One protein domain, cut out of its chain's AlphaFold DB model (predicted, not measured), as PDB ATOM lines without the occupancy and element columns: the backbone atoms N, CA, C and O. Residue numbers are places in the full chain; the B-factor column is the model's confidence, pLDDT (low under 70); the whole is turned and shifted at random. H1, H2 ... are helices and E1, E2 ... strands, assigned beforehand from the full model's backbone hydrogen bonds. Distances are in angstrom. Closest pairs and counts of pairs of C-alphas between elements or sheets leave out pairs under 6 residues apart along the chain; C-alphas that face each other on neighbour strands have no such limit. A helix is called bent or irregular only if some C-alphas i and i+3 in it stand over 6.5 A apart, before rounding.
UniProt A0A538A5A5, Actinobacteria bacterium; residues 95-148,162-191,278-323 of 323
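What this domain is: This is residues 95 to 148, 162 to 191 and 278 to 323 of the 323 residues of a protein of Actinobacteria bacterium (UniProt A0A538A5A5). Look first for a strongly twisted sheet of seven strands with helices over both faces at its E2, E3, E1 end: H1 packs on one face, and the small helices H3 and H4 on the other, while the E6, E7, E4 end is bare of named helices. From the end of H1 an arm, residues 122 to 148 with H2 in it, sticks out far from this body and makes the length of the whole. The printed part has 130 residues, with four named helices and seven named strands in the order E1 H1 H2 E2 H3 H4 E3 E4 E5 E6 E7. The sheet is mixed, in the order E2, E3, E1, E5, E6, E7, E4, and the class is mixed, helices and strands. The whole is loose, with a radius of gyration of the C-alphas of 19.4 A, and elongated, spanning 55 by 34 by 32 A.

Where its parts are: Find C-alpha 95 at (-442.110, 308.590, 56.238); from there E1, residues 95 to 104, runs 27.9 A. Beside it is E3, residues 181 to 191, 24.3 A long, which bends by 66 degrees at residue 188. E2 is residues 162 to 165, E5 residues 295 to 299, E6 residues 305 to 311 with 18.5 A, and E4 residues 282 to 285. E7, residues 314 to 318, ends with C-alpha 318 at (-461.503, 310.057, 52.310). Of the helices, H1 is residues 111 to 123 and 18.7 A long, H3 residues 166 to 172, and H4 residues 174 to 179. H4 is irregular, but only just: C-alphas 175 and 178 are 6.8 A apart. For H2, residues 132 to 145, start at C-alpha 132, (-433.556, 312.322, 88.269), and go 20.2 A.

How they stand to each other: Start in the sheet at E1, whose neighbour E3 is antiparallel to it at 157 degrees; N 99 and O 187 are 2.8 A apart, within hydrogen-bond range. Beyond E3 is the edge strand E2, antiparallel, with N 164 and O 184 at 2.9 A. On the other side of E1 is E5, parallel at 36 degrees, with N 297 and O 100 at 2.8 A. E5, E6 and E7 are a meander, each strand the antiparallel neighbour of the one before; look for N 296 and O 308 at 2.8 A, and N 309 and O 316 at 3.0 A. E5 and E6 are a hairpin, and so are E6 and E7. With E4 first they form a Greek key, in which E4 is the antiparallel neighbour of E7; N 284 and O 315 are 3.0 A apart. The pairing of E5 is staggered: with E1 over residues 295 to 296, with E6 over 296 to 299. H1 is on the sheet over E3 at a height over the sheet of 10.0 A, and runs along the strands, only just, at 28 degrees to E3 on the local plane; their closest C-alphas, Gly 114 and Tyr 185, are 7.3 A apart. H3 lies on the opposite face, at a height of 8.1 A; its closest C-alpha pair with E3 is Gly 166 and Glu 183, 4.2 A apart. H3 and H4 touch only at the corner, with C-alphas 170 and 177 closest at 5.1 A. H2 is not on the sheet and is apart from H1. Every O i to N i+4 pair is within hydrogen-bond range in H1 and H3; in H2 it is 8 of 10, and in H4 0 of 2, beside 2 of 3 O i to N i+3 pairs.

The domain as a whole: The farthest C-alphas, Glu 144 and Asp 323, are 59.1 A apart. Without residues 122 to 148, which stand free, the body spans 33 by 30 by 30 A. Residues 149 to 161 are not printed, with 30.9 A between C-alphas 148 and 162, nor are 192 to 277, with 21.1 A between C-alphas 191 and 278. Of the links that are printed whole, none is long. Look at the B-factor column: the mean pLDDT of the printed part is 83.5, and residues 126 to 148, 302 and 323 are under 70.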
ATOM      1  N   TYR A  95    -442.784 307.306  56.079       91.50
ATOM      2  CA  TYR A  95    -442.110 308.590  56.238       91.50
ATOM      3  C   TYR A  95    -443.071 309.657  56.768       91.50
ATOM      4  O   TYR A  95    -444.268 309.621  56.451       91.50
ATOM      5  N   PRO A  96    -442.575 310.607  57.582       93.38
ATOM      6  CA  PRO A  96    -443.386 311.702  58.089       93.38
ATOM      7  C   PRO A  96    -443.811 312.634  56.953       93.38
ATOM      8  O   PRO A  96    -443.001 313.008  56.105       93.38
ATOM      9  N   ILE A  97    -445.070 313.066  56.984       94.06
ATOM     10  CA  ILE A  97    -445.576 314.173  56.172       94.06
ATOM     11  C   ILE A  97    -446.259 315.205  57.079       94.06
ATOM     12  O   ILE A  97    -446.772 314.845  58.144       94.06
ATOM     13  N   PRO A  98    -446.283 316.489  56.690       96.00
ATOM     14  CA  PRO A  98    -447.019 317.496  57.436       96.00
ATOM     15  C   PRO A  98    -448.531 317.306  57.267       96.00
ATOM     16  O   PRO A  98    -449.025 316.982  56.186       96.00
ATOM     17  N   PHE A  99    -449.269 317.544  58.345       96.62
ATOM     18  CA  PHE A  99    -450.725 317.556  58.415       96.62
ATOM     19  C   PHE A  99    -451.200 318.929  58.873       96.62
ATOM     20  O   PHE A  99    -450.727 319.452  59.883       96.62
ATOM     21  N   LEU A 100    -452.172 319.483  58.151       96.88
ATOM     22  CA  LEU A 100    -452.795 320.762  58.457       96.88
ATOM     23  C   LEU A 100    -454.237 320.587  58.925       96.88
ATOM     24  O   LEU A 100    -455.042 319.919  58.273       96.88
ATOM     25  N   VAL A 101    -454.577 321.275  60.013       95.50
ATOM     26  CA  VAL A 101    -455.961 321.564  60.407       95.50
ATOM     27  C   VAL A 101    -456.188 323.073  60.268       95.50
ATOM     28  O   VAL A 101    -455.845 323.822  61.192       95.50
ATOM     29  N   PRO A 102    -456.686 323.551  59.114       95.25
ATOM     30  CA  PRO A 102    -456.843 324.977  58.865       95.25
ATOM     31  C   PRO A 102    -458.068 325.556  59.584       95.25
ATOM     32  O   PRO A 102    -459.071 324.875  59.780       95.25
ATOM     33  N   THR A 103    -457.988 326.837  59.935       94.38
ATOM     34  CA  THR A 103    -459.131 327.681  60.307       94.38
ATOM     35  C   THR A 103    -459.432 328.606  59.129       94.38
ATOM     36  O   THR A 103    -458.563 329.384  58.718       94.38
ATOM     37  N   LEU A 104    -460.631 328.492  58.553       91.19
ATOM     38  CA  LEU A 104    -460.986 329.128  57.281       91.19
ATOM     39  C   LEU A 104    -462.048 330.223  57.463       91.19
ATOM     40  O   LEU A 104    -463.008 330.051  58.209       91.19
ATOM     41  N   GLY A 105    -461.909 331.336  56.738       90.00
ATOM     42  CA  GLY A 105    -462.907 332.407  56.695       90.00
ATOM     43  C   GLY A 105    -463.258 332.975  58.076       90.00
ATOM     44  O   GLY A 105    -462.393 333.502  58.777       90.00
ATOM     45  N   GLU A 106    -464.539 332.887  58.449       86.31
ATOM     46  CA  GLU A 106    -465.074 333.375  59.733       86.31
ATOM     47  C   GLU A 106    -465.049 332.322  60.857       86.31
ATOM     48  O   GLU A 106    -465.507 332.589  61.975       86.31
ATOM     49  N   GLU A 107    -464.536 331.116  60.590       85.50
ATOM     50  CA  GLU A 107    -464.423 330.077  61.610       85.50
ATOM     51  C   GLU A 107    -463.518 330.530  62.761       85.50
ATOM     52  O   GLU A 107    -462.503 331.207  62.586       85.50
ATOM     53  N   ARG A 108    -463.877 330.128  63.982       84.00
ATOM     54  CA  ARG A 108    -463.029 330.347  65.155       84.00
ATOM     55  C   ARG A 108    -462.104 329.160  65.342       84.00
ATOM     56  O   ARG A 108    -462.556 328.015  65.305       84.00
ATOM     57  N   ARG A 109    -460.840 329.435  65.672       85.88
ATOM     58  CA  ARG A 109    -459.869 328.395  66.018       85.88
ATOM     59  C   ARG A 109    -460.415 327.478  67.106       85.88
ATOM     60  O   ARG A 109    -460.758 327.912  68.210       85.88
ATOM     61  N   ASN A 110    -460.403 326.181  66.825       87.19
ATOM     62  CA  ASN A 110    -460.761 325.173  67.808       87.19
ATOM     63  C   ASN A 110    -459.571 324.896  68.744       87.19
ATOM     64  O   ASN A 110    -458.662 324.128  68.427       87.19
ATOM     65  N   TRP A 111    -459.558 325.530  69.918       88.88
ATOM     66  CA  TRP A 111    -458.496 325.361  70.925       88.88
ATOM     67  C   TRP A 111    -458.374 323.922  71.457       88.88
ATOM     68  O   TRP A 111    -457.293 323.531  71.896       88.88
ATOM     69  N   ARG A 112    -459.444 323.112  71.385       89.25
ATOM     70  CA  ARG A 112    -459.412 321.704  71.823       89.25
ATOM     71  C   ARG A 112    -458.452 320.870  70.976       89.25
ATOM     72  O   ARG A 112    -457.806 319.973  71.507       89.25
ATOM     73  N   ILE A 113    -458.320 321.200  69.689       88.94
ATOM     74  CA  ILE A 113    -457.364 320.545  68.786       88.94
ATOM     75  C   ILE A 113    -455.933 320.822  69.252       88.94
ATOM     76  O   ILE A 113    -455.150 319.887  69.365       88.94
ATOM     77  N   GLY A 114    -455.619 322.066  69.625       91.38
ATOM     78  CA  GLY A 114    -454.306 322.423  70.168       91.38
ATOM     79  C   GLY A 114    -453.953 321.652  71.444       91.38
ATOM     80  O   GLY A 114    -452.827 321.187  71.587       91.38
ATOM     81  N   ILE A 115    -454.915 321.433  72.349       91.75
ATOM     82  CA  ILE A 115    -454.698 320.578  73.531       91.75
ATOM     83  C   ILE A 115    -454.434 319.130  73.128       91.75
ATOM     84  O   ILE A 115    -453.486 318.528  73.630       91.75
ATOM     85  N   GLY A 116    -455.244 318.584  72.217       91.81
ATOM     86  CA  GLY A 116    -455.059 317.229  71.705       91.81
ATOM     87  C   GLY A 116    -453.674 317.037  71.090       91.81
ATOM     88  O   GLY A 116    -452.995 316.074  71.426       91.81
ATOM     89  N   LEU A 117    -453.216 317.986  70.271       92.38
ATOM     90  CA  LEU A 117    -451.881 317.963  69.666       92.38
ATOM     91  C   LEU A 117    -450.758 318.098  70.701       92.38
ATOM     92  O   LEU A 117    -449.745 317.413  70.596       92.38
ATOM     93  N   ASN A 118    -450.946 318.905  71.748       91.50
ATOM     94  CA  ASN A 118    -449.979 318.988  72.842       91.50
ATOM     95  C   ASN A 118    -449.849 317.649  73.584       91.50
ATOM     96  O   ASN A 118    -448.739 317.188  73.845       91.50
ATOM     97  N   MET A 119    -450.977 316.986  73.863       88.62
ATOM     98  CA  MET A 119    -450.970 315.631  74.420       88.62
ATOM     99  C   MET A 119    -450.282 314.649  73.471       88.62
ATOM    100  O   MET A 119    -449.453 313.861  73.919       88.62
ATOM    101  N   TYR A 120    -450.599 314.715  72.176       88.50
ATOM    102  CA  TYR A 120    -450.025 313.868  71.130       88.50
ATOM    103  C   TYR A 120    -448.493 313.966  71.102       88.50
ATOM    104  O   TYR A 120    -447.815 312.942  71.159       88.50
ATOM    105  N   ASP A 121    -447.944 315.183  71.149       87.69
ATOM    106  CA  ASP A 121    -446.497 315.419  71.225       87.69
ATOM    107  C   ASP A 121    -445.872 314.860  72.504       87.69
ATOM    108  O   ASP A 121    -444.799 314.262  72.458       87.69
ATOM    109  N   VAL A 122    -446.524 315.030  73.660       86.81
ATOM    110  CA  VAL A 122    -446.024 314.488  74.934       86.81
ATOM    111  C   VAL A 122    -446.010 312.960  74.904       86.81
ATOM    112  O   VAL A 122    -445.024 312.341  75.312       86.81
ATOM    113  N   MET A 123    -447.080 312.339  74.406       85.56
ATOM    114  CA  MET A 123    -447.207 310.882  74.336       85.56
ATOM    115  C   MET A 123    -446.270 310.256  73.308       85.56
ATOM    116  O   MET A 123    -445.844 309.123  73.522       85.56
ATOM    117  N   ALA A 124    -445.891 311.004  72.270       82.12
ATOM    118  CA  ALA A 124    -444.880 310.596  71.305       82.12
ATOM    119  C   ALA A 124    -443.457 310.573  71.895       82.12
ATOM    120  O   ALA A 124    -442.545 310.080  71.248       82.12
ATOM    121  N   THR A 125    -443.224 311.066  73.117       75.62
ATOM    122  CA  THR A 125    -441.897 310.963  73.743       75.62
ATOM    123  C   THR A 125    -441.709 309.640  74.497       75.62
ATOM    124  O   THR A 125    -442.553 309.202  75.293       75.62
ATOM    125  N   THR A 126    -440.539 309.025  74.319       62.34
ATOM    126  CA  THR A 126    -440.125 307.779  74.995       62.34
ATOM    127  C   THR A 126    -439.700 307.991  76.461       62.34
ATOM    128  O   THR A 126    -439.500 307.030  77.201       62.34
ATOM    129  N   ARG A 127    -439.605 309.247  76.934       52.06
ATOM    130  CA  ARG A 127    -439.004 309.626  78.234       52.06
ATOM    131  C   ARG A 127    -439.941 309.707  79.448       52.06
ATOM    132  O   ARG A 127    -439.492 310.122  80.519       52.06
ATOM    133  N   VAL A 128    -441.216 309.338  79.353       40.25
ATOM    134  CA  VAL A 128    -442.119 309.399  80.520       40.25
ATOM    135  C   VAL A 128    -441.721 308.317  81.545       40.25
ATOM    136  O   VAL A 128    -442.141 307.173  81.420       40.25
ATOM    137  N   GLY A 129    -440.896 308.668  82.548       40.62
ATOM    138  CA  GLY A 129    -440.616 307.812  83.719       40.62
ATOM    139  C   GLY A 129    -439.163 307.659  84.203       40.62
ATOM    140  O   GLY A 129    -438.965 307.017  85.228       40.62
ATOM    141  N   GLN A 130    -438.142 308.231  83.550       39.62
ATOM    142  CA  GLN A 130    -436.747 308.066  84.015       39.62
ATOM    143  C   GLN A 130    -436.401 308.996  85.190       39.62
ATOM    144  O   GLN A 130    -436.580 310.216  85.130       39.62
ATOM    145  N   GLY A 131    -435.903 308.417  86.285       37.44
ATOM    146  CA  GLY A 131    -435.632 309.128  87.531       37.44
ATOM    147  C   GLY A 131    -434.499 310.153  87.400       37.44
ATOM    148  O   GLY A 131    -433.531 309.965  86.664       37.44
ATOM    149  N   ARG A 132    -434.559 311.230  88.199       41.41
ATOM    150  CA  ARG A 132    -433.556 312.322  88.269       41.41
ATOM    151  C   ARG A 132    -432.092 311.843  88.363       41.41
ATOM    152  O   ARG A 132    -431.183 312.558  87.952       41.41
ATOM    153  N   ARG A 133    -431.864 310.642  88.904       40.72
ATOM    154  CA  ARG A 133    -430.546 310.010  89.070       40.72
ATOM    155  C   ARG A 133    -429.989 309.408  87.774       40.72
ATOM    156  O   ARG A 133    -428.800 309.553  87.510       40.72
ATOM    157  N   GLU A 134    -430.840 308.797  86.951       45.50
ATOM    158  CA  GLU A 134    -430.463 308.227  85.645       45.50
ATOM    159  C   GLU A 134    -430.147 309.333  84.634       45.50
ATOM    160  O   GLU A 134    -429.217 309.213  83.836       45.50
ATOM    161  N   ARG A 135    -430.848 310.468  84.762       44.81
ATOM    162  CA  ARG A 135    -430.614 311.696  83.994       44.81
ATOM    163  C   ARG A 135    -429.189 312.234  84.180       44.81
ATOM    164  O   ARG A 135    -428.512 312.506  83.198       44.81
ATOM    165  N   HIS A 136    -428.692 312.293  85.419       47.25
ATOM    166  CA  HIS A 136    -427.325 312.756  85.700       47.25
ATOM    167  C   HIS A 136    -426.232 311.747  85.319       47.25
ATOM    168  O   HIS A 136    -425.133 312.154  84.938       47.25
ATOM    169  N   ALA A 137    -426.512 310.442  85.403       50.09
ATOM    170  CA  ALA A 137    -425.578 309.412  84.950       50.09
ATOM    171  C   ALA A 137    -425.393 309.461  83.422       50.09
ATOM    172  O   ALA A 137    -424.265 309.396  82.933       50.09
ATOM    173  N   ARG A 138    -426.485 309.672  82.674       49.53
ATOM    174  CA  ARG A 138    -426.455 309.822  81.213       49.53
ATOM    175  C   ARG A 138    -425.910 311.175  80.756       49.53
ATOM    176  O   ARG A 138    -425.162 311.187  79.794       49.53
ATOM    177  N   GLU A 139    -426.180 312.275  81.464       50.38
ATOM    178  CA  GLU A 139    -425.572 313.594  81.185       50.38
ATOM    179  C   GLU A 139    -424.038 313.586  81.324       50.38
ATOM    180  O   GLU A 139    -423.343 314.328  80.628       50.38
ATOM    181  N   ARG A 140    -423.483 312.752  82.216       48.94
ATOM    182  CA  ARG A 140    -422.028 312.552  82.306       48.94
ATOM    183  C   ARG A 140    -421.495 311.708  81.150       48.94
ATOM    184  O   ARG A 140    -420.487 312.088  80.567       48.94
ATOM    185  N   ALA A 141    -422.190 310.628  80.789       47.34
ATOM    186  CA  ALA A 141    -421.812 309.772  79.663       47.34
ATOM    187  C   ALA A 141    -421.958 310.477  78.297       47.34
ATOM    188  O   ALA A 141    -421.161 310.256  77.390       47.34
ATOM    189  N   SER A 142    -422.946 311.366  78.149       48.84
ATOM    190  CA  SER A 142    -423.165 312.145  76.930       48.84
ATOM    191  C   SER A 142    -422.155 313.279  76.774       48.84
ATOM    192  O   SER A 142    -421.775 313.575  75.651       48.84
ATOM    193  N   ARG A 143    -421.638 313.862  77.867       48.44
ATOM    194  CA  ARG A 143    -420.543 314.853  77.802       48.44
ATOM    195  C   ARG A 143    -419.237 314.282  77.249       48.44
ATOM    196  O   ARG A 143    -418.518 315.015  76.585       48.44
ATOM    197  N   GLU A 144    -418.948 313.002  77.483       44.91
ATOM    198  CA  GLU A 144    -417.796 312.317  76.871       44.91
ATOM    199  C   GLU A 144    -418.031 311.964  75.392       44.91
ATOM    200  O   GLU A 144    -417.081 311.939  74.615       44.91
ATOM    201  N   ARG A 145    -419.289 311.752  74.975       41.12
ATOM    202  CA  ARG A 145    -419.672 311.484  73.572       41.12
ATOM    203  C   ARG A 145    -419.948 312.732  72.723       41.12
ATOM    204  O   ARG A 145    -419.897 312.643  71.502       41.12
ATOM    205  N   ALA A 146    -420.194 313.886  73.339       41.28
ATOM    206  CA  ALA A 146    -420.587 315.133  72.668       41.28
ATOM    207  C   ALA A 146    -419.478 315.800  71.826       41.28
ATOM    208  O   ALA A 146    -419.698 316.871  71.268       41.28
ATOM    209  N   LEU A 147    -418.288 315.200  71.732       46.91
ATOM    210  CA  LEU A 147    -417.207 315.684  70.869       46.91
ATOM    211  C   LEU A 147    -417.263 315.128  69.439       46.91
ATOM    212  O   LEU A 147    -416.405 315.499  68.642       46.91
ATOM    213  N   LEU A 148    -418.234 314.267  69.102       41.22
ATOM    214  CA  LEU A 148    -418.304 313.674  67.763       41.22
ATOM    215  C   LEU A 148    -419.594 313.937  66.981       41.22
ATOM    216  O   LEU A 148    -419.470 314.111  65.778       41.22
ATOM    217  N   ARG A 162    -447.217 323.049  65.746       94.62
ATOM    218  CA  ARG A 162    -447.194 324.514  65.756       94.62
ATOM    219  C   ARG A 162    -448.499 325.069  65.212       94.62
ATOM    220  O   ARG A 162    -449.239 324.394  64.506       94.62
ATOM    221  N   THR A 163    -448.785 326.322  65.545       96.94
ATOM    222  CA  THR A 163    -449.773 327.115  64.803       96.94
ATOM    223  C   THR A 163    -449.016 327.951  63.780       96.94
ATOM    224  O   THR A 163    -448.077 328.654  64.156       96.94
ATOM    225  N   ILE A 164    -449.399 327.841  62.512       97.06
ATOM    226  CA  ILE A 164    -448.784 328.551  61.387       97.06
ATOM    227  C   ILE A 164    -449.767 329.577  60.803       97.06
ATOM    228  O   ILE A 164    -450.983 329.351  60.864       97.06
ATOM    229  N   PRO A 165    -449.284 330.712  60.265       97.75
ATOM    230  CA  PRO A 165    -450.136 331.690  59.598       97.75
ATOM    231  C   PRO A 165    -450.772 331.111  58.327       97.75
ATOM    232  O   PRO A 165    -450.259 330.176  57.714       97.75
ATOM    233  N   GLY A 166    -451.899 331.691  57.912       96.88
ATOM    234  CA  GLY A 166    -452.643 331.241  56.734       96.88
ATOM    235  C   GLY A 166    -451.861 331.290  55.418       96.88
ATOM    236  O   GLY A 166    -452.101 330.457  54.550       96.88
ATOM    237  N   GLU A 167    -450.906 332.215  55.288       97.44
ATOM    238  CA  GLU A 167    -449.997 332.299  54.137       97.44
ATOM    239  C   GLU A 167    -449.123 331.041  54.024       97.44
ATOM    240  O   GLU A 167    -449.154 330.372  52.997       97.44
ATOM    241  N   GLU A 168    -448.466 330.635  55.116       97.44
ATOM    242  CA  GLU A 168    -447.671 329.399  55.180       97.44
ATOM    243  C   GLU A 168    -448.544 328.154  54.926       97.44
ATOM    244  O   GLU A 168    -448.157 327.237  54.203       97.44
ATOM    245  N   ALA A 169    -449.775 328.135  55.451       97.06
ATOM    246  CA  ALA A 169    -450.722 327.054  55.173       97.06
ATOM    247  C   ALA A 169    -451.099 326.968  53.679       97.06
ATOM    248  O   ALA A 169    -451.250 325.867  53.144       97.06
ATOM    249  N   ALA A 170    -451.243 328.113  53.003       97.06
ATOM    250  CA  ALA A 170    -451.531 328.188  51.574       97.06
ATOM    251  C   ALA A 170    -450.309 327.854  50.700       97.06
ATOM    252  O   ALA A 170    -450.488 327.359  49.591       97.06
ATOM    253  N   GLU A 171    -449.084 328.066  51.181       96.56
ATOM    254  CA  GLU A 171    -447.871 327.589  50.503       96.56
ATOM    255  C   GLU A 171    -447.794 326.056  50.517       96.56
ATOM    256  O   GLU A 171    -447.608 325.434  49.469       96.56
ATOM    257  N   LEU A 172    -448.023 325.439  51.684       95.88
ATOM    258  CA  LEU A 172    -448.020 323.979  51.845       95.88
ATOM    259  C   LEU A 172    -449.177 323.301  51.091       95.88
ATOM    260  O   LEU A 172    -449.034 322.199  50.541       95.88
ATOM    261  N   ILE A 173    -450.345 323.948  51.078       96.94
ATOM    262  CA  ILE A 173    -451.560 323.468  50.416       96.94
ATOM    263  C   ILE A 173    -452.173 324.610  49.588       96.94
ATOM    264  O   ILE A 173    -453.100 325.281  50.053       96.94
ATOM    265  N   PRO A 174    -451.735 324.799  48.325       96.69
ATOM    266  CA  PRO A 174    -452.241 325.865  47.450       96.69
ATOM    267  C   PRO A 174    -453.761 325.866  47.264       96.69
ATOM    268  O   PRO A 174    -454.367 326.918  47.056       96.69
ATOM    269  N   ALA A 175    -454.411 324.706  47.398       95.44
ATOM    270  CA  ALA A 175    -455.867 324.593  47.354       95.44
ATOM    271  C   ALA A 175    -456.586 325.402  48.455       95.44
ATOM    272  O   ALA A 175    -457.771 325.705  48.307       95.44
ATOM    273  N   LEU A 176    -455.898 325.764  49.545       95.19
ATOM    274  CA  LEU A 176    -456.463 326.573  50.625       95.19
ATOM    275  C   LEU A 176    -456.516 328.067  50.295       95.19
ATOM    276  O   LEU A 176    -457.341 328.757  50.880       95.19
ATOM    277  N   ALA A 177    -455.715 328.577  49.353       94.50
ATOM    278  CA  ALA A 177    -455.595 330.018  49.096       94.50
ATOM    279  C   ALA A 177    -456.940 330.699  48.767       94.50
ATOM    280  O   ALA A 177    -457.216 331.810  49.212       94.50
ATOM    281  N   SER A 178    -457.823 330.008  48.038       92.25
ATOM    282  CA  SER A 178    -459.159 330.510  47.675       92.25
ATOM    283  C   SER A 178    -460.204 330.384  48.793       92.25
ATOM    284  O   SER A 178    -461.367 330.737  48.596       92.25
ATOM    285  N   ARG A 179    -459.816 329.860  49.963       92.19
ATOM    286  CA  ARG A 179    -460.695 329.574  51.108       92.19
ATOM    287  C   ARG A 179    -460.458 330.509  52.295       92.19
ATOM    288  O   ARG A 179    -460.996 330.251  53.365       92.19
ATOM    289  N   ASP A 180    -459.692 331.581  52.090       93.25
ATOM    290  CA  ASP A 180    -459.362 332.585  53.110       93.25
ATOM    291  C   ASP A 180    -458.785 331.958  54.404       93.25
ATOM    292  O   ASP A 180    -459.392 332.061  55.476       93.25
ATOM    293  N   PRO A 181    -457.645 331.237  54.320       94.38
ATOM    294  CA  PRO A 181    -457.045 330.585  55.474       94.38
ATOM    295  C   PRO A 181    -456.469 331.640  56.418       94.38
ATOM    296  O   PRO A 181    -455.680 332.490  56.008       94.38
ATOM    297  N   LYS A 182    -456.852 331.594  57.696       95.75
ATOM    298  CA  LYS A 182    -456.347 332.533  58.712       95.75
ATOM    299  C   LYS A 182    -455.097 332.001  59.396       95.75
ATOM    300  O   LYS A 182    -454.110 332.713  59.554       95.75
ATOM    301  N   GLU A 183    -455.154 330.734  59.775       96.06
ATOM    302  CA  GLU A 183    -454.088 329.989  60.433       96.06
ATOM    303  C   GLU A 183    -454.355 328.488  60.286       96.06
ATOM    304  O   GLU A 183    -455.462 328.078  59.925       96.06
ATOM    305  N   ALA A 184    -453.362 327.660  60.588       96.88
ATOM    306  CA  ALA A 184    -453.533 326.216  60.674       96.88
ATOM    307  C   ALA A 184    -452.746 325.640  61.849       96.88
ATOM    308  O   ALA A 184    -451.664 326.123  62.184       96.88
ATOM    309  N   TYR A 185    -453.263 324.570  62.453       97.06
ATOM    310  CA  TYR A 185    -452.397 323.681  63.218       97.06
ATOM    311  C   TYR A 185    -451.595 322.826  62.240       97.06
ATOM    312  O   TYR A 185    -452.191 322.133  61.420       97.06
ATOM    313  N   LEU A 186    -450.274 322.871  62.361       96.12
ATOM    314  CA  LEU A 186    -449.326 322.005  61.674       96.12
ATOM    315  C   LEU A 186    -448.817 320.956  62.663       96.12
ATOM    316  O   LEU A 186    -448.359 321.301  63.752       96.12
ATOM    317  N   PHE A 187    -448.885 319.688  62.279       94.56
ATOM    318  CA  PHE A 187    -448.282 318.567  63.000       94.56
ATOM    319  C   PHE A 187    -447.831 317.491  62.008       94.56
ATOM    320  O   PHE A 187    -448.032 317.647  60.805       94.56
ATOM    321  N   TYR A 188    -447.230 316.407  62.494       92.88
ATOM    322  CA  TYR A 188    -446.709 315.339  61.643       92.88
ATOM    323  C   TYR A 188    -447.315 313.984  62.010       92.88
ATOM    324  O   TYR A 188    -447.401 313.613  63.181       92.88
ATOM    325  N   ASP A 189    -447.692 313.241  60.979       94.38
ATOM    326  CA  ASP A 189    -448.038 311.819  61.002       94.38
ATOM    327  C   ASP A 189    -447.358 311.170  59.782       94.38
ATOM    328  O   ASP A 189    -446.764 311.863  58.953       94.38
ATOM    329  N   CYS A 190    -447.397 309.844  59.664       94.88
ATOM    330  CA  CYS A 190    -446.704 309.155  58.579       94.88
ATOM    331  C   CYS A 190    -447.633 308.783  57.431       94.88
ATOM    332  O   CYS A 190    -448.800 308.433  57.627       94.88
ATOM    333  N   GLN A 191    -447.067 308.773  56.232       95.56
ATOM    334  CA  GLN A 191    -447.670 308.204  55.037       95.56
ATOM    335  C   GLN A 191    -446.985 306.879  54.688       95.56
ATOM    336  O   GLN A 191    -445.808 306.686  54.989       95.56
ATOM    337  N   ARG A 278    -467.815 299.938  55.718       89.50
ATOM    338  CA  ARG A 278    -467.218 300.312  54.435       89.50
ATOM    339  C   ARG A 278    -466.720 301.761  54.426       89.50
ATOM    340  O   ARG A 278    -467.494 302.716  54.335       89.50
ATOM    341  N   GLY A 279    -465.402 301.901  54.290       91.69
ATOM    342  CA  GLY A 279    -464.739 303.129  53.850       91.69
ATOM    343  C   GLY A 279    -464.621 303.241  52.327       91.69
ATOM    344  O   GLY A 279    -464.540 302.240  51.616       91.69
ATOM    345  N   THR A 280    -464.655 304.459  51.793       93.38
ATOM    346  CA  THR A 280    -464.395 304.749  50.374       93.38
ATOM    347  C   THR A 280    -463.569 306.021  50.258       93.38
ATOM    348  O   THR A 280    -463.852 307.022  50.923       93.38
ATOM    349  N   HIS A 281    -462.590 305.980  49.356       95.62
ATOM    350  CA  HIS A 281    -461.772 307.120  48.966       95.62
ATOM    351  C   HIS A 281    -461.971 307.428  47.486       95.62
ATOM    352  O   HIS A 281    -462.248 306.540  46.678       95.62
ATOM    353  N   ILE A 282    -461.789 308.692  47.124       95.75
ATOM    354  CA  ILE A 282    -461.731 309.146  45.733       95.75
ATOM    355  C   ILE A 282    -460.351 309.729  45.449       95.75
ATOM    356  O   ILE A 282    -459.671 310.193  46.362       95.75
ATOM    357  N   THR A 283    -459.939 309.730  44.179       96.62
ATOM    358  CA  THR A 283    -458.698 310.399  43.775       96.62
ATOM    359  C   THR A 283    -458.947 311.469  42.726       96.62
ATOM    360  O   THR A 283    -459.591 311.219  41.703       96.62
ATOM    361  N   ILE A 284    -458.380 312.649  42.947       96.81
ATOM    362  CA  ILE A 284    -458.472 313.795  42.037       96.81
ATOM    363  C   ILE A 284    -457.062 314.123  41.523       96.81
ATOM    364  O   ILE A 284    -456.122 314.057  42.309       96.81
ATOM    365  N   PRO A 285    -456.858 314.453  40.233       96.94
ATOM    366  CA  PRO A 285    -455.560 314.941  39.760       96.94
ATOM    367  C   PRO A 285    -455.090 316.160  40.568       96.94
ATOM    368  O   PRO A 285    -455.885 317.079  40.777       96.94
ATOM    369  N   ALA A 286    -453.818 316.193  40.983       95.12
ATOM    370  CA  ALA A 286    -453.286 317.281  41.814       95.12
ATOM    371  C   ALA A 286    -453.383 318.658  41.128       95.12
ATOM    372  O   ALA A 286    -453.593 319.667  41.786       95.12
ATOM    373  N   GLU A 287    -453.348 318.698  39.794       94.88
ATOM    374  CA  GLU A 287    -453.569 319.916  38.999       94.88
ATOM    375  C   GLU A 287    -454.951 320.555  39.228       94.88
ATOM    376  O   GLU A 287    -455.108 321.764  39.090       94.88
ATOM    377  N   LYS A 288    -455.970 319.749  39.567       96.00
ATOM    378  CA  LYS A 288    -457.343 320.224  39.819       96.00
ATOM    379  C   LYS A 288    -457.599 320.557  41.285       96.00
ATOM    380  O   LYS A 288    -458.502 321.333  41.582       96.00
ATOM    381  N   LEU A 289    -456.848 319.934  42.187       95.44
ATOM    382  CA  LEU A 289    -456.917 320.165  43.622       95.44
ATOM    383  C   LEU A 289    -455.483 320.121  44.165       95.44
ATOM    384  O   LEU A 289    -455.005 319.039  44.495       95.44
ATOM    385  N   PRO A 290    -454.771 321.256  44.215       95.31
ATOM    386  CA  PRO A 290    -453.354 321.273  44.560       95.31
ATOM    387  C   PRO A 290    -453.150 321.120  46.073       95.31
ATOM    388  O   PRO A 290    -452.960 322.091  46.802       95.31
ATOM    389  N   VAL A 291    -453.217 319.872  46.540       95.75
ATOM    390  CA  VAL A 291    -452.787 319.418  47.869       95.75
ATOM    391  C   VAL A 291    -451.481 318.660  47.660       95.75
ATOM    392  O   VAL A 291    -451.496 317.509  47.225       95.75
ATOM    393  N   THR A 292    -450.355 319.348  47.845       88.56
ATOM    394  CA  THR A 292    -449.065 318.927  47.271       88.56
ATOM    395  C   THR A 292    -447.998 318.593  48.300       88.56
ATOM    396  O   THR A 292    -447.271 317.627  48.089       88.56
ATOM    397  N   GLN A 293    -447.875 319.368  49.382       92.62
ATOM    398  CA  GLN A 293    -446.781 319.203  50.350       92.62
ATOM    399  C   GLN A 293    -447.251 318.696  51.713       92.62
ATOM    400  O   GLN A 293    -446.451 318.125  52.446       92.62
ATOM    401  N   ALA A 294    -448.534 318.867  52.034       95.81
ATOM    402  CA  ALA A 294    -449.125 318.456  53.300       95.81
ATOM    403  C   ALA A 294    -450.470 317.756  53.095       95.81
ATOM    404  O   ALA A 294    -451.190 318.028  52.132       95.81
ATOM    405  N   ALA A 295    -450.823 316.878  54.028       96.62
ATOM    406  CA  ALA A 295    -452.184 316.396  54.178       96.62
ATOM    407  C   ALA A 295    -453.054 317.481  54.830       96.62
ATOM    408  O   ALA A 295    -452.606 318.227  55.697       96.62
ATOM    409  N   CYS A 296    -454.321 317.555  54.440       95.81
ATOM    410  CA  CYS A 296    -455.309 318.450  55.024       95.81
ATOM    411  C   CYS A 296    -456.381 317.636  55.742       95.81
ATOM    412  O   CYS A 296    -456.937 316.704  55.161       95.81
ATOM    413  N   ILE A 297    -456.720 318.032  56.965       93.69
ATOM    414  CA  ILE A 297    -457.872 317.518  57.705       93.69
ATOM    415  C   ILE A 297    -458.950 318.592  57.673       93.69
ATOM    416  O   ILE A 297    -458.728 319.703  58.152       93.69
ATOM    417  N   VAL A 298    -460.115 318.266  57.119       85.44
ATOM    418  CA  VAL A 298    -461.248 319.197  57.053       85.44
ATOM    419  C   VAL A 298    -462.519 318.565  57.622       85.44
ATOM    420  O   VAL A 298    -462.718 317.353  57.482       85.44
ATOM    421  N   PRO A 299    -463.395 319.354  58.268       82.12
ATOM    422  CA  PRO A 299    -464.704 318.878  58.698       82.12
ATOM    423  C   PRO A 299    -465.554 318.390  57.516       82.12
ATOM    424  O   PRO A 299    -465.538 318.972  56.432       82.12
ATOM    425  N   ALA A 300    -466.330 317.334  57.741       79.62
ATOM    426  CA  ALA A 300    -467.266 316.756  56.783       79.62
ATOM    427  C   ALA A 300    -468.608 316.458  57.470       79.62
ATOM    428  O   ALA A 300    -468.901 315.325  57.858       79.62
ATOM    429  N   GLY A 301    -469.438 317.493  57.609       76.56
ATOM    430  CA  GLY A 301    -470.621 317.459  58.472       76.56
ATOM    431  C   GLY A 301    -470.259 317.764  59.928       76.56
ATOM    432  O   GLY A 301    -469.206 318.343  60.187       76.56
ATOM    433  N   GLU A 302    -471.128 317.398  60.870       68.88
ATOM    434  CA  GLU A 302    -470.993 317.831  62.272       68.88
ATOM    435  C   GLU A 302    -469.940 317.044  63.068       68.88
ATOM    436  O   GLU A 302    -469.222 317.630  63.873       68.88
ATOM    437  N   GLU A 303    -469.801 315.738  62.821       72.00
ATOM    438  CA  GLU A 303    -468.973 314.856  63.668       72.00
ATOM    439  C   GLU A 303    -467.826 314.164  62.926       72.00
ATOM    440  O   GLU A 303    -467.000 313.482  63.536       72.00
ATOM    441  N   ARG A 304    -467.747 314.319  61.600       78.69
ATOM    442  CA  ARG A 304    -466.744 313.623  60.789       78.69
ATOM    443  C   ARG A 304    -465.691 314.574  60.266       78.69
ATOM    444  O   ARG A 304    -465.935 315.748  60.007       78.69
ATOM    445  N   THR A 305    -464.511 314.015  60.067       86.06
ATOM    446  CA  THR A 305    -463.409 314.663  59.369       86.06
ATOM    447  C   THR A 305    -463.039 313.816  58.167       86.06
ATOM    448  O   THR A 305    -463.165 312.590  58.194       86.06
ATOM    449  N   ILE A 306    -462.610 314.478  57.101       91.00
ATOM    450  CA  ILE A 306    -461.992 313.831  55.951       91.00
ATOM    451  C   ILE A 306    -460.557 314.322  55.816       91.00
ATOM    452  O   ILE A 306    -460.218 315.450  56.177       91.00
ATOM    453  N   PHE A 307    -459.736 313.448  55.266       94.25
ATOM    454  CA  PHE A 307    -458.359 313.680  54.901       94.25
ATOM    455  C   PHE A 307    -458.287 313.909  53.396       94.25
ATOM    456  O   PHE A 307    -458.917 313.185  52.621       94.25
ATOM    457  N   ALA A 308    -457.494 314.890  52.990       95.75
ATOM    458  CA  ALA A 308    -457.011 315.045  51.628       95.75
ATOM    459  C   ALA A 308    -455.485 314.993  51.675       95.75
ATOM    460  O   ALA A 308    -454.876 315.819  52.347       95.75
ATOM    461  N   LEU A 309    -454.868 314.027  51.003       95.75
ATOM    462  CA  LEU A 309    -453.420 313.820  51.048       95.75
ATOM    463  C   LEU A 309    -452.834 313.662  49.639       95.75
ATOM    464  O   LEU A 309    -453.489 313.064  48.777       95.75
ATOM    465  N   PRO A 310    -451.610 314.160  49.392       95.75
ATOM    466  CA  PRO A 310    -450.905 313.895  48.144       95.75
ATOM    467  C   PRO A 310    -450.653 312.388  47.997       95.75
ATOM    468  O   PRO A 310    -450.258 311.717  48.948       95.75
ATOM    469  N   TRP A 311    -450.900 311.836  46.809       95.69
ATOM    470  CA  TRP A 311    -450.754 310.410  46.513       95.69
ATOM    471  C   TRP A 311    -450.450 310.174  45.026       95.69
ATOM    472  O   TRP A 311    -451.335 310.315  44.183       95.69
ATOM    473  N   TYR A 312    -449.202 309.826  44.690       93.06
ATOM    474  CA  TYR A 312    -448.740 309.520  43.320       93.06
ATOM    475  C   TYR A 312    -449.232 310.505  42.234       93.06
ATOM    476  O   TYR A 312    -449.845 310.113  41.241       93.06
ATOM    477  N   GLY A 313    -448.998 311.809  42.433       93.00
ATOM    478  CA  GLY A 313    -449.419 312.866  41.492       93.00
ATOM    479  C   GLY A 313    -450.926 313.175  41.508       93.00
ATOM    480  O   GLY A 313    -451.433 313.943  40.687       93.00
ATOM    481  N   ARG A 314    -451.665 312.577  42.442       97.00
ATOM    482  CA  ARG A 314    -453.090 312.801  42.694       97.00
ATOM    483  C   ARG A 314    -453.284 313.233  44.145       97.00
ATOM    484  O   ARG A 314    -452.341 313.263  44.926       97.00
ATOM    485  N   VAL A 315    -454.521 313.536  44.503       97.31
ATOM    486  CA  VAL A 315    -454.963 313.737  45.882       97.31
ATOM    487  C   VAL A 315    -455.931 312.626  46.228       97.31
ATOM    488  O   VAL A 315    -456.951 312.476  45.552       97.31
ATOM    489  N   LEU A 316    -455.610 311.846  47.255       96.81
ATOM    490  CA  LEU A 316    -456.507 310.857  47.839       96.81
ATOM    491  C   LEU A 316    -457.382 311.558  48.882       96.81
ATOM    492  O   LEU A 316    -456.862 312.211  49.784       96.81
ATOM    493  N   ILE A 317    -458.700 311.434  48.744       95.81
ATOM    494  CA  ILE A 317    -459.684 312.067  49.626       95.81
ATOM    495  C   ILE A 317    -460.547 310.987  50.260       95.81
ATOM    496  O   ILE A 317    -461.136 310.173  49.546       95.81
ATOM    497  N   GLY A 318    -460.657 310.995  51.583       92.81
ATOM    498  CA  GLY A 318    -461.503 310.057  52.310       92.81
ATOM    499  C   GLY A 318    -461.356 310.167  53.827       92.81
ATOM    500  O   GLY A 318    -460.696 311.061  54.329       92.81
ATOM    501  N   THR A 319    -461.963 309.291  54.615       88.25
ATOM    502  CA  THR A 319    -462.831 308.186  54.185       88.25
ATOM    503  C   THR A 319    -464.300 308.503  54.455       88.25
ATOM    504  O   THR A 319    -464.632 309.309  55.322       88.25
ATOM    505  N   THR A 320    -465.196 307.851  53.717       84.50
ATOM    506  CA  THR A 320    -466.589 307.678  54.148       84.50
ATOM    507  C   THR A 320    -466.687 306.651  55.277       84.50
ATOM    508  O   THR A 320    -465.747 305.893  55.508       84.50
ATOM    509  N   ASP A 321    -467.847 306.593  55.924       78.00
ATOM    510  CA  ASP A 321    -468.220 305.545  56.875       78.00
ATOM    511  C   ASP A 321    -469.650 305.095  56.543       78.00
ATOM    512  O   ASP A 321    -470.510 305.955  56.294       78.00
ATOM    513  N   ARG A 322    -469.867 303.781  56.421       73.44
ATOM    514  CA  ARG A 322    -471.159 303.165  56.100       73.44
ATOM    515  C   ARG A 322    -471.197 301.740  56.650       73.44
ATOM    516  O   ARG A 322    -470.445 300.897  56.159       73.44
ATOM    517  N   ASP A 323    -472.113 301.506  57.582       66.19
ATOM    518  CA  ASP A 323    -472.464 300.175  58.098       66.19
ATOM    519  C   ASP A 323    -473.035 299.241  57.012       66.19
ATOM    520  O   ASP A 323    -473.672 299.735  56.041       66.19
TER     521      ASP A 323